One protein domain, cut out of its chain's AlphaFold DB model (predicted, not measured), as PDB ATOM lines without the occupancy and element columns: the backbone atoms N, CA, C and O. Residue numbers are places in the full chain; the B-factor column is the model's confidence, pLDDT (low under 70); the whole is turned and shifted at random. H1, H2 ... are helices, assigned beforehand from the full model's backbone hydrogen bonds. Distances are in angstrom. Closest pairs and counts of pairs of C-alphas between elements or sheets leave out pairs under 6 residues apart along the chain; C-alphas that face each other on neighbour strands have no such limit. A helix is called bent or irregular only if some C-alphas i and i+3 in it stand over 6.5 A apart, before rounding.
ATOM      1  N   ALA A  56     -18.486 -30.261 -40.514       89.06
ATOM      2  CA  ALA A  56     -19.177 -29.672 -39.369       89.06
ATOM      3  C   ALA A  56     -18.236 -29.154 -38.256       89.06
ATOM      4  O   ALA A  56     -18.436 -28.024 -37.799       89.06
ATOM      5  N   PRO A  57     -17.156 -29.864 -37.856       90.00
ATOM      6  CA  PRO A  57     -16.200 -29.335 -36.885       90.00
ATOM      7  C   PRO A  57     -15.515 -28.037 -37.324       90.00
ATOM      8  O   PRO A  57     -15.272 -27.152 -36.501       90.00
ATOM      9  N   LEU A  58     -15.190 -27.917 -38.615       91.44
ATOM     10  CA  LEU A  58     -14.557 -26.721 -39.163       91.44
ATOM     11  C   LEU A  58     -15.542 -25.549 -39.176       91.44
ATOM     12  O   LEU A  58     -15.173 -24.441 -38.788       91.44
ATOM     13  N   VAL A  59     -16.792 -25.804 -39.571       92.25
ATOM     14  CA  VAL A  59     -17.857 -24.793 -39.599       92.25
ATOM     15  C   VAL A  59     -18.174 -24.281 -38.194       92.25
ATOM     16  O   VAL A  59     -18.254 -23.066 -38.007       92.25
ATOM     17  N   LEU A  60     -18.263 -25.168 -37.193       93.69
ATOM     18  CA  LEU A  60     -18.467 -24.760 -35.800       93.69
ATOM     19  C   LEU A  60     -17.358 -23.808 -35.340       93.69
ATOM     20  O   LEU A  60     -17.636 -22.722 -34.840       93.69
ATOM     21  N   VAL A  61     -16.093 -24.184 -35.552       94.44
ATOM     22  CA  VAL A  61     -14.947 -23.362 -35.134       94.44
ATOM     23  C   VAL A  61     -14.902 -22.026 -35.862       94.44
ATOM     24  O   VAL A  61     -14.577 -21.013 -35.245       94.44
ATOM     25  N   GLN A  62     -15.238 -21.993 -37.151       93.75
ATOM     26  CA  GLN A  62     -15.332 -20.737 -37.891       93.75
ATOM     27  C   GLN A  62     -16.401 -19.822 -37.290       93.75
ATOM     28  O   GLN A  62     -16.098 -18.667 -37.006       93.75
ATOM     29  N   CYS A  63     -17.594 -20.349 -37.014       95.56
ATOM     30  CA  CYS A  63     -18.686 -19.588 -36.414       95.56
ATOM     31  C   CYS A  63     -18.339 -19.060 -35.013       95.56
ATOM     32  O   CYS A  63     -18.462 -17.866 -34.752       95.56
ATOM     33  N   VAL A  64     -17.808 -19.910 -34.131       95.94
ATOM     34  CA  VAL A  64     -17.415 -19.502 -32.771       95.94
ATOM     35  C   VAL A  64     -16.300 -18.445 -32.810       95.94
ATOM     36  O   VAL A  64     -16.302 -17.487 -32.033       95.94
ATOM     37  N   ASN A  65     -15.366 -18.550 -33.763       94.56
ATOM     38  CA  ASN A  65     -14.311 -17.553 -33.952       94.56
ATOM     39  C   ASN A  65     -14.832 -16.201 -34.481       94.56
ATOM     40  O   ASN A  65     -14.219 -15.169 -34.190       94.56
ATOM     41  N   GLU A  66     -15.950 -16.165 -35.218       95.12
ATOM     42  CA  GLU A  66     -16.615 -14.908 -35.611       95.12
ATOM     43  C   GLU A  66     -17.104 -14.121 -34.385       95.12
ATOM     44  O   GLU A  66     -17.037 -12.889 -34.387       95.12
ATOM     45  N   SER A  67     -17.485 -14.819 -33.311       92.06
ATOM     46  CA  SER A  67     -17.875 -14.234 -32.020       92.06
ATOM     47  C   SER A  67     -16.686 -13.780 -31.156       92.06
ATOM     48  O   SER A  67     -16.875 -13.273 -30.054       92.06
ATOM     49  N   GLY A  68     -15.447 -13.899 -31.654       90.75
ATOM     50  CA  GLY A  68     -14.238 -13.361 -31.013       90.75
ATOM     51  C   GLY A  68     -13.338 -14.395 -30.334       90.75
ATOM     52  O   GLY A  68     -12.241 -14.037 -29.884       90.75
ATOM     53  N   TYR A  69     -13.742 -15.667 -30.313       91.00
ATOM     54  CA  TYR A  69     -12.896 -16.775 -29.870       91.00
ATOM     55  C   TYR A  69     -11.775 -17.070 -30.880       91.00
ATOM     56  O   TYR A  69     -11.753 -16.570 -32.007       91.00
ATOM     57  N   LYS A  70     -10.762 -17.827 -30.444       90.12
ATOM     58  CA  LYS A  70      -9.581 -18.165 -31.262       90.12
ATOM     59  C   LYS A  70      -9.264 -19.651 -31.207       90.12
ATOM     60  O   LYS A  70      -8.125 -20.050 -30.950       90.12
ATOM     61  N   PHE A  71     -10.282 -20.467 -31.432       91.25
ATOM     62  CA  PHE A  71     -10.132 -21.907 -31.553       91.25
ATOM     63  C   PHE A  71      -9.281 -22.225 -32.776       91.25
ATOM     64  O   PHE A  71      -9.391 -21.594 -33.833       91.25
ATOM     65  N   LYS A  72      -8.383 -23.196 -32.616       88.75
ATOM     66  CA  LYS A  72      -7.602 -23.714 -33.737       88.75
ATOM     67  C   LYS A  72      -8.521 -24.531 -34.632       88.75
ATOM     68  O   LYS A  72      -9.402 -25.223 -34.132       88.75
ATOM     69  N   GLU A  73      -8.270 -24.483 -35.935       88.81
ATOM     70  CA  GLU A  73      -8.988 -25.329 -36.885       88.81
ATOM     71  C   GLU A  73      -8.807 -26.815 -36.515       88.81
ATOM     72  O   GLU A  73      -7.663 -27.283 -36.412       88.81
ATOM     73  N   PRO A  74      -9.907 -27.551 -36.289       88.44
ATOM     74  CA  PRO A  74      -9.857 -28.946 -35.889       88.44
ATOM     75  C   PRO A  74      -9.675 -29.828 -37.128       88.44
ATOM     76  O   PRO A  74     -10.231 -29.551 -38.187       88.44
ATOM     77  N   LYS A  75      -8.911 -30.921 -37.018       85.31
ATOM     78  CA  LYS A  75      -8.749 -31.868 -38.141       85.31
ATOM     79  C   LYS A  75      -9.859 -32.913 -38.212       85.31
ATOM     80  O   LYS A  75      -9.949 -33.631 -39.201       85.31
ATOM     81  N   ASN A  76     -10.595 -33.087 -37.121       79.81
ATOM     82  CA  ASN A  76     -11.684 -34.040 -36.942       79.81
ATOM     83  C   ASN A  76     -12.460 -33.670 -35.662       79.81
ATOM     84  O   ASN A  76     -12.060 -32.770 -34.921       79.81
ATOM     85  N   PHE A  77     -13.537 -34.400 -35.375       83.94
ATOM     86  CA  PHE A  77     -14.369 -34.182 -34.191       83.94
ATOM     87  C   PHE A  77     -13.614 -34.315 -32.852       83.94
ATOM     88  O   PHE A  77     -13.878 -33.567 -31.916       83.94
ATOM     89  N   LEU A  78     -12.632 -35.216 -32.743       84.25
ATOM     90  CA  LEU A  78     -11.849 -35.372 -31.512       84.25
ATOM     91  C   LEU A  78     -10.935 -34.159 -31.258       84.25
ATOM     92  O   LEU A  78     -10.809 -33.695 -30.123       84.25
ATOM     93  N   ASP A  79     -10.327 -33.614 -32.313       85.12
ATOM     94  CA  ASP A  79      -9.541 -32.375 -32.236       85.12
ATOM     95  C   ASP A  79     -10.426 -31.181 -31.828       85.12
ATOM     96  O   ASP A  79      -9.987 -30.323 -31.063       85.12
ATOM     97  N   LEU A  80     -11.678 -31.140 -32.299       90.69
ATOM     98  CA  LEU A  80     -12.667 -30.141 -31.885       90.69
ATOM     99  C   LEU A  80     -12.982 -30.267 -30.393       90.69
ATOM    100  O   LEU A  80     -12.813 -29.297 -29.657       90.69
ATOM    101  N   TYR A  81     -13.391 -31.459 -29.951       86.31
ATOM    102  CA  TYR A  81     -13.743 -31.725 -28.557       86.31
ATOM    103  C   TYR A  81     -12.613 -31.319 -27.611       86.31
ATOM    104  O   TYR A  81     -12.822 -30.564 -26.666       86.31
ATOM    105  N   THR A  82     -11.388 -31.760 -27.903       87.38
ATOM    106  CA  THR A  82     -10.222 -31.437 -27.068       87.38
ATOM    107  C   THR A  82      -9.884 -29.946 -27.077       87.38
ATOM    108  O   THR A  82      -9.479 -29.411 -26.046       87.38
ATOM    109  N   THR A  83     -10.084 -29.250 -28.202       89.94
ATOM    110  CA  THR A  83      -9.901 -27.792 -28.287       89.94
ATOM    111  C   THR A  83     -10.908 -27.061 -27.403       89.94
ATOM    112  O   THR A  83     -10.499 -26.225 -26.597       89.94
ATOM    113  N   ILE A  84     -12.192 -27.404 -27.514       89.62
ATOM    114  CA  ILE A  84     -13.274 -26.799 -26.730       89.62
ATOM    115  C   ILE A  84     -13.070 -27.077 -25.236       89.62
ATOM    116  O   ILE A  84     -13.025 -26.137 -24.445       89.62
ATOM    117  N   ALA A  85     -12.844 -28.339 -24.854       87.94
ATOM    118  CA  ALA A  85     -12.621 -28.736 -23.463       87.94
ATOM    119  C   ALA A  85     -11.450 -27.971 -22.826       87.94
ATOM    120  O   ALA A  85     -11.582 -27.428 -21.733       87.94
ATOM    121  N   SER A  86     -10.331 -27.832 -23.548       87.75
ATOM    122  CA  SER A  86      -9.180 -27.064 -23.055       87.75
ATOM    123  C   SER A  86      -9.482 -25.580 -22.836       87.75
ATOM    124  O   SER A  86      -8.804 -24.928 -22.050       87.75
ATOM    125  N   TYR A  87     -10.480 -25.036 -23.536       88.62
ATOM    126  CA  TYR A  87     -10.904 -23.654 -23.366       88.62
ATOM    127  C   TYR A  87     -11.742 -23.493 -22.098       88.62
ATOM    128  O   TYR A  87     -11.454 -22.600 -21.302       88.62
ATOM    129  N   PHE A  88     -12.694 -24.407 -21.874       88.19
ATOM    130  CA  PHE A  88     -13.515 -24.457 -20.660       88.19
ATOM    131  C   PHE A  88     -12.676 -24.572 -19.378       88.19
ATOM    132  O   PHE A  88     -12.994 -23.937 -18.381       88.19
ATOM    133  N   GLU A  89     -11.539 -25.274 -19.413       87.81
ATOM    134  CA  GLU A  89     -10.604 -25.345 -18.275       87.81
ATOM    135  C   GLU A  89      -9.942 -23.998 -17.906       87.81
ATOM    136  O   GLU A  89      -9.326 -23.878 -16.845       87.81
ATOM    137  N   THR A  90     -10.004 -22.994 -18.787       88.56
ATOM    138  CA  THR A  90      -9.244 -21.736 -18.651       88.56
ATOM    139  C   THR A  90     -10.098 -20.496 -18.413       88.56
ATOM    140  O   THR A  90      -9.539 -19.418 -18.200       88.56
ATOM    141  N   ILE A  91     -11.419 -20.645 -18.445       89.19
ATOM    142  CA  ILE A  91     -12.395 -19.559 -18.334       89.19
ATOM    143  C   ILE A  91     -13.204 -19.689 -17.039       89.19
ATOM    144  O   ILE A  91     -13.155 -20.706 -16.349       89.19
ATOM    145  N   THR A  92     -13.898 -18.620 -16.666       92.62
ATOM    146  CA  THR A  92     -14.826 -18.607 -15.527       92.62
ATOM    147  C   THR A  92     -16.154 -19.286 -15.871       92.62
ATOM    148  O   THR A  92     -16.453 -19.491 -17.041       92.62
ATOM    149  N   GLU A  93     -16.975 -19.597 -14.863       84.69
ATOM    150  CA  GLU A  93     -18.320 -20.173 -15.062       84.69
ATOM    151  C   GLU A  93     -19.204 -19.292 -15.956       84.69
ATOM    152  O   GLU A  93     -19.797 -19.781 -16.907       84.69
ATOM    153  N   GLN A  94     -19.211 -17.975 -15.732       89.38
ATOM    154  CA  GLN A  94     -19.981 -17.049 -16.567       89.38
ATOM    155  C   GLN A  94     -19.487 -17.033 -18.025       89.38
ATOM    156  O   GLN A  94     -20.279 -17.011 -18.960       89.38
ATOM    157  N   GLU A  95     -18.170 -17.056 -18.240       91.38
ATOM    158  CA  GLU A  95     -17.599 -17.139 -19.591       91.38
ATOM    159  C   GLU A  95     -17.866 -18.507 -20.242       91.38
ATOM    160  O   GLU A  95     -17.935 -18.599 -21.466       91.38
ATOM    161  N   ALA A  96     -18.004 -19.566 -19.440       89.06
ATOM    162  CA  ALA A  96     -18.374 -20.894 -19.905       89.06
ATOM    163  C   ALA A  96     -19.824 -20.932 -20.404       89.06
ATOM    164  O   ALA A  96     -20.052 -21.450 -21.495       89.06
ATOM    165  N   GLU A  97     -20.765 -20.334 -19.670       89.62
ATOM    166  CA  GLU A  97     -22.156 -20.156 -20.116       89.62
ATOM    167  C   GLU A  97     -22.208 -19.369 -21.436       89.62
ATOM    168  O   GLU A  97     -22.754 -19.849 -22.426       89.62
ATOM    169  N   GLU A  98     -21.526 -18.220 -21.508       93.44
ATOM    170  CA  GLU A  98     -21.476 -17.403 -22.731       93.44
ATOM    171  C   GLU A  98     -20.863 -18.158 -23.927       93.44
ATOM    172  O   GLU A  98     -21.314 -18.017 -25.065       93.44
ATOM    173  N   LEU A  99     -19.806 -18.949 -23.701       94.00
ATOM    174  CA  LEU A  99     -19.206 -19.776 -24.748       94.00
ATOM    175  C   LEU A  99     -20.164 -20.880 -25.209       94.00
ATOM    176  O   LEU A  99     -20.209 -21.181 -26.404       94.00
ATOM    177  N   TRP A 100     -20.894 -21.491 -24.280       92.19
ATOM    178  CA  TRP A 100     -21.845 -22.545 -24.595       92.19
ATOM    179  C   TRP A 100     -22.995 -22.028 -25.461       92.19
ATOM    180  O   TRP A 100     -23.228 -22.596 -26.529       92.19
ATOM    181  N   ASP A 101     -23.595 -20.893 -25.094       92.56
ATOM    182  CA  ASP A 101     -24.655 -20.236 -25.874       92.56
ATOM    183  C   ASP A 101     -24.219 -19.987 -27.326       92.56
ATOM    184  O   ASP A 101     -24.965 -20.205 -28.281       92.56
ATOM    185  N   ILE A 102     -22.966 -19.562 -27.520       94.94
ATOM    186  CA  ILE A 102     -22.405 -19.313 -28.852       94.94
ATOM    187  C   ILE A 102     -22.204 -20.620 -29.629       94.94
ATOM    188  O   ILE A 102     -22.455 -20.663 -30.835       94.94
ATOM    189  N   ILE A 103     -21.726 -21.682 -28.973       92.50
ATOM    190  CA  ILE A 103     -21.565 -23.005 -29.598       92.50
ATOM    191  C   ILE A 103     -22.926 -23.534 -30.062       92.50
ATOM    192  O   ILE A 103     -23.034 -24.006 -31.198       92.50
ATOM    193  N   GLU A 104     -23.948 -23.417 -29.219       89.19
ATOM    194  CA  GLU A 104     -25.319 -23.821 -29.514       89.19
ATOM    195  C   GLU A 104     -25.912 -23.009 -30.675       89.19
ATOM    196  O   GLU A 104     -26.346 -23.594 -31.672       89.19
ATOM    197  N   GLU A 105     -25.829 -21.672 -30.629       91.44
ATOM    198  CA  GLU A 105     -26.292 -20.799 -31.716       91.44
ATOM    199  C   GLU A 105     -25.633 -21.187 -33.046       91.44
ATOM    200  O   GLU A 105     -26.293 -21.289 -34.085       91.44
ATOM    201  N   CYS A 106     -24.325 -21.450 -33.029       92.25
ATOM    202  CA  CYS A 106     -23.579 -21.871 -34.206       92.25
ATOM    203  C   CYS A 106     -24.029 -23.237 -34.736       92.25
ATOM    204  O   CYS A 106     -24.197 -23.391 -35.951       92.25
ATOM    205  N   ALA A 107     -24.235 -24.219 -33.858       89.31
ATOM    206  CA  ALA A 107     -24.697 -25.540 -34.257       89.31
ATOM    207  C   ALA A 107     -26.096 -25.481 -34.883       89.31
ATOM    208  O   ALA A 107     -26.305 -26.039 -35.961       89.31
ATOM    209  N   LEU A 108     -27.010 -24.713 -34.289       86.75
ATOM    210  CA  LEU A 108     -28.371 -24.525 -34.791       86.75
ATOM    211  C   LEU A 108     -28.400 -23.751 -36.101       86.75
ATOM    212  O   LEU A 108     -29.091 -24.149 -37.041       86.75
ATOM    213  N   LYS A 109     -27.644 -22.652 -36.200       88.12
ATOM    214  CA  LYS A 109     -27.568 -21.805 -37.399       88.12
ATOM    215  C   LYS A 109     -27.189 -22.618 -38.632       88.12
ATOM    216  O   LYS A 109     -27.792 -22.434 -39.693       88.12
ATOM    217  N   TYR A 110     -26.223 -23.517 -38.477       86.31
ATOM    218  CA  TYR A 110     -25.674 -24.327 -39.559       86.31
ATOM    219  C   TYR A 110     -26.211 -25.764 -39.603       86.31
ATOM    220  O   TYR A 110     -25.760 -26.534 -40.446       86.31
ATOM    221  N   ASN A 111     -27.185 -26.112 -38.750       82.81
ATOM    222  CA  ASN A 111     -27.761 -27.458 -38.648       82.81
ATOM    223  C   ASN A 111     -26.676 -28.550 -38.516       82.81
ATOM    224  O   ASN A 111     -26.706 -29.578 -39.198       82.81
ATOM    225  N   LEU A 112     -25.662 -28.289 -37.686       85.25
ATOM    226  CA  LEU A 112     -24.517 -29.185 -37.527       85.25
ATOM    227  C   LEU A 112     -24.963 -30.491 -36.864       85.25
ATOM    228  O   LEU A 112     -25.687 -30.462 -35.874       85.25
ATOM    229  N   TRP A 113     -24.530 -31.629 -37.418       79.75
ATOM    230  CA  TRP A 113     -24.869 -32.982 -36.941       79.75
ATOM    231  C   TRP A 113     -26.376 -33.270 -36.852       79.75
ATOM    232  O   TRP A 113     -26.813 -34.105 -36.062       79.75
ATOM    233  N   GLY A 114     -27.184 -32.574 -37.660       69.12
ATOM    234  CA  GLY A 114     -28.639 -32.717 -37.636       69.12
ATOM    235  C   GLY A 114     -29.293 -32.142 -36.378       69.12
ATOM    236  O   GLY A 114     -30.457 -32.462 -36.105       69.12
ATOM    237  N   VAL A 115     -28.575 -31.294 -35.629       62.94
ATOM    238  CA  VAL A 115     -29.159 -30.548 -34.520       62.94
ATOM    239  C   VAL A 115     -30.027 -29.426 -35.081       62.94
ATOM    240  O   VAL A 115     -29.572 -28.324 -35.389       62.94
ATOM    241  N   ALA A 116     -31.302 -29.752 -35.261       52.03
ATOM    242  CA  ALA A 116     -32.309 -28.858 -35.820       52.03
ATOM    243  C   ALA A 116     -33.130 -28.119 -34.743       52.03
ATOM    244  O   ALA A 116     -34.005 -27.328 -35.097       52.03
ATOM    245  N   ASP A 117     -32.886 -28.401 -33.459       52.84
ATOM    246  CA  ASP A 117     -33.667 -27.910 -32.319       52.84
ATOM    247  C   ASP A 117     -32.794 -27.801 -31.052       52.84
ATOM    248  O   ASP A 117     -32.008 -28.709 -30.774       52.84
ATOM    249  N   GLU A 118     -32.967 -26.712 -30.295       51.41
ATOM    250  CA  GLU A 118     -32.315 -26.402 -29.003       51.41
ATOM    251  C   GLU A 118     -32.528 -27.540 -27.988       51.41
ATOM    252  O   GLU A 118     -31.639 -27.890 -27.222       51.41
ATOM    253  N   ASN A 119     -33.666 -28.241 -28.073       55.44
ATOM    254  CA  ASN A 119     -34.008 -29.364 -27.188       55.44
ATOM    255  C   ASN A 119     -33.095 -30.605 -27.323       55.44
ATOM    256  O   ASN A 119     -33.332 -31.610 -26.650       55.44
ATOM    257  N   GLN A 120     -32.112 -30.593 -28.228       57.94
ATOM    258  CA  GLN A 120     -31.111 -31.659 -28.353       57.94
ATOM    259  C   GLN A 120     -29.818 -31.371 -27.579       57.94
ATOM    260  O   GLN A 120     -28.986 -32.273 -27.458       57.94
ATOM    261  N   PHE A 121     -29.641 -30.152 -27.066       61.62
ATOM    262  CA  PHE A 121     -28.509 -29.799 -26.221       61.62
ATOM    263  C   PHE A 121     -28.892 -29.909 -24.748       61.62
ATOM    264  O   PHE A 121     -29.945 -29.453 -24.314       61.62
TER     265      PHE A 121
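Overview. This is residues 56 to 121 of the 199 residues of an uncharacterized protein of Candidatus Actinomarinales bacterium (UniProt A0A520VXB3). H3, the longest helix, and H2 make a narrow V, closed at the tight link between them, and H1 lies across the V's open end, crossing H3 steeply near that helix's far end. The three helix centres make a triangle, and the last residues, 110 to 121, fold back from the end of H3 with no named element. The printed part has 66 residues with three named helices, in the order H1, H2, H3, and no named strand; the class is all helix. It is compact, with a radius of gyration of the C-alphas of 11.3 A, and rounded, spanning 29 by 27 by 20 A.

Arrangement. Begin with H3, residues 93 to 109, and look at its residues 102 to 107, with which alone it touches H1, residues 56 to 66. The closest C-alphas there are those of Cys 63 and Cys 106, 5.8 A apart. H1 and H3 run opposite ways at a steep tilt of 57 degrees. Next find H2, residues 77 to 88, which only just touches H1, with 3 pairs of C-alphas within 8 A and with its residues 77 to 80 alone. Their closest C-alphas, those of Pro 57 and Phe 77, are 5.8 A apart. H1 and H2 run the same way at a shallow tilt of 32 degrees. H2 and H3 are close but not clearly touching: their closest C-alphas, those of Phe 88 and Ala 96, are 6.1 A apart. These two run opposite ways at a shallow tilt of 31 degrees. Along the backbones of H1, H2 and H3, every O i to N i+4 pair is within hydrogen-bond range.

Along the chain. Find C-alpha 93 at (-18.320, -20.173, -15.062); from there H3 runs 24.2 A to C-alpha 109 at (-27.568, -21.805, -37.399). Go back to C-alpha 56 at (-19.177, -29.672, -39.369), where H1 begins; it runs 15.4 A to C-alpha 66. H2 begins at C-alpha 77, at (-14.369, -34.182, -34.191), and runs 16.7 A to C-alpha 88. No helix is bent or irregular.

Size, cuts and confidence. The two C-alphas farthest apart are those of Thr 92 and Gly 114, 29.6 A. Read on from residue 56 to 121 and you will find no cut in the printed part. The link from H1 to H2, with 10 residues, is short; the one from H2 to H3, with 4 residues, is tight; neither is long. After H3, the C-alphas of residues 110 to 121 lie 11 to 17 A from the mean of the C-alphas. In the B-factor column the mean pLDDT of the printed part is 85.7, and residues 114 to 121 are under 70, where the model's confidence is low.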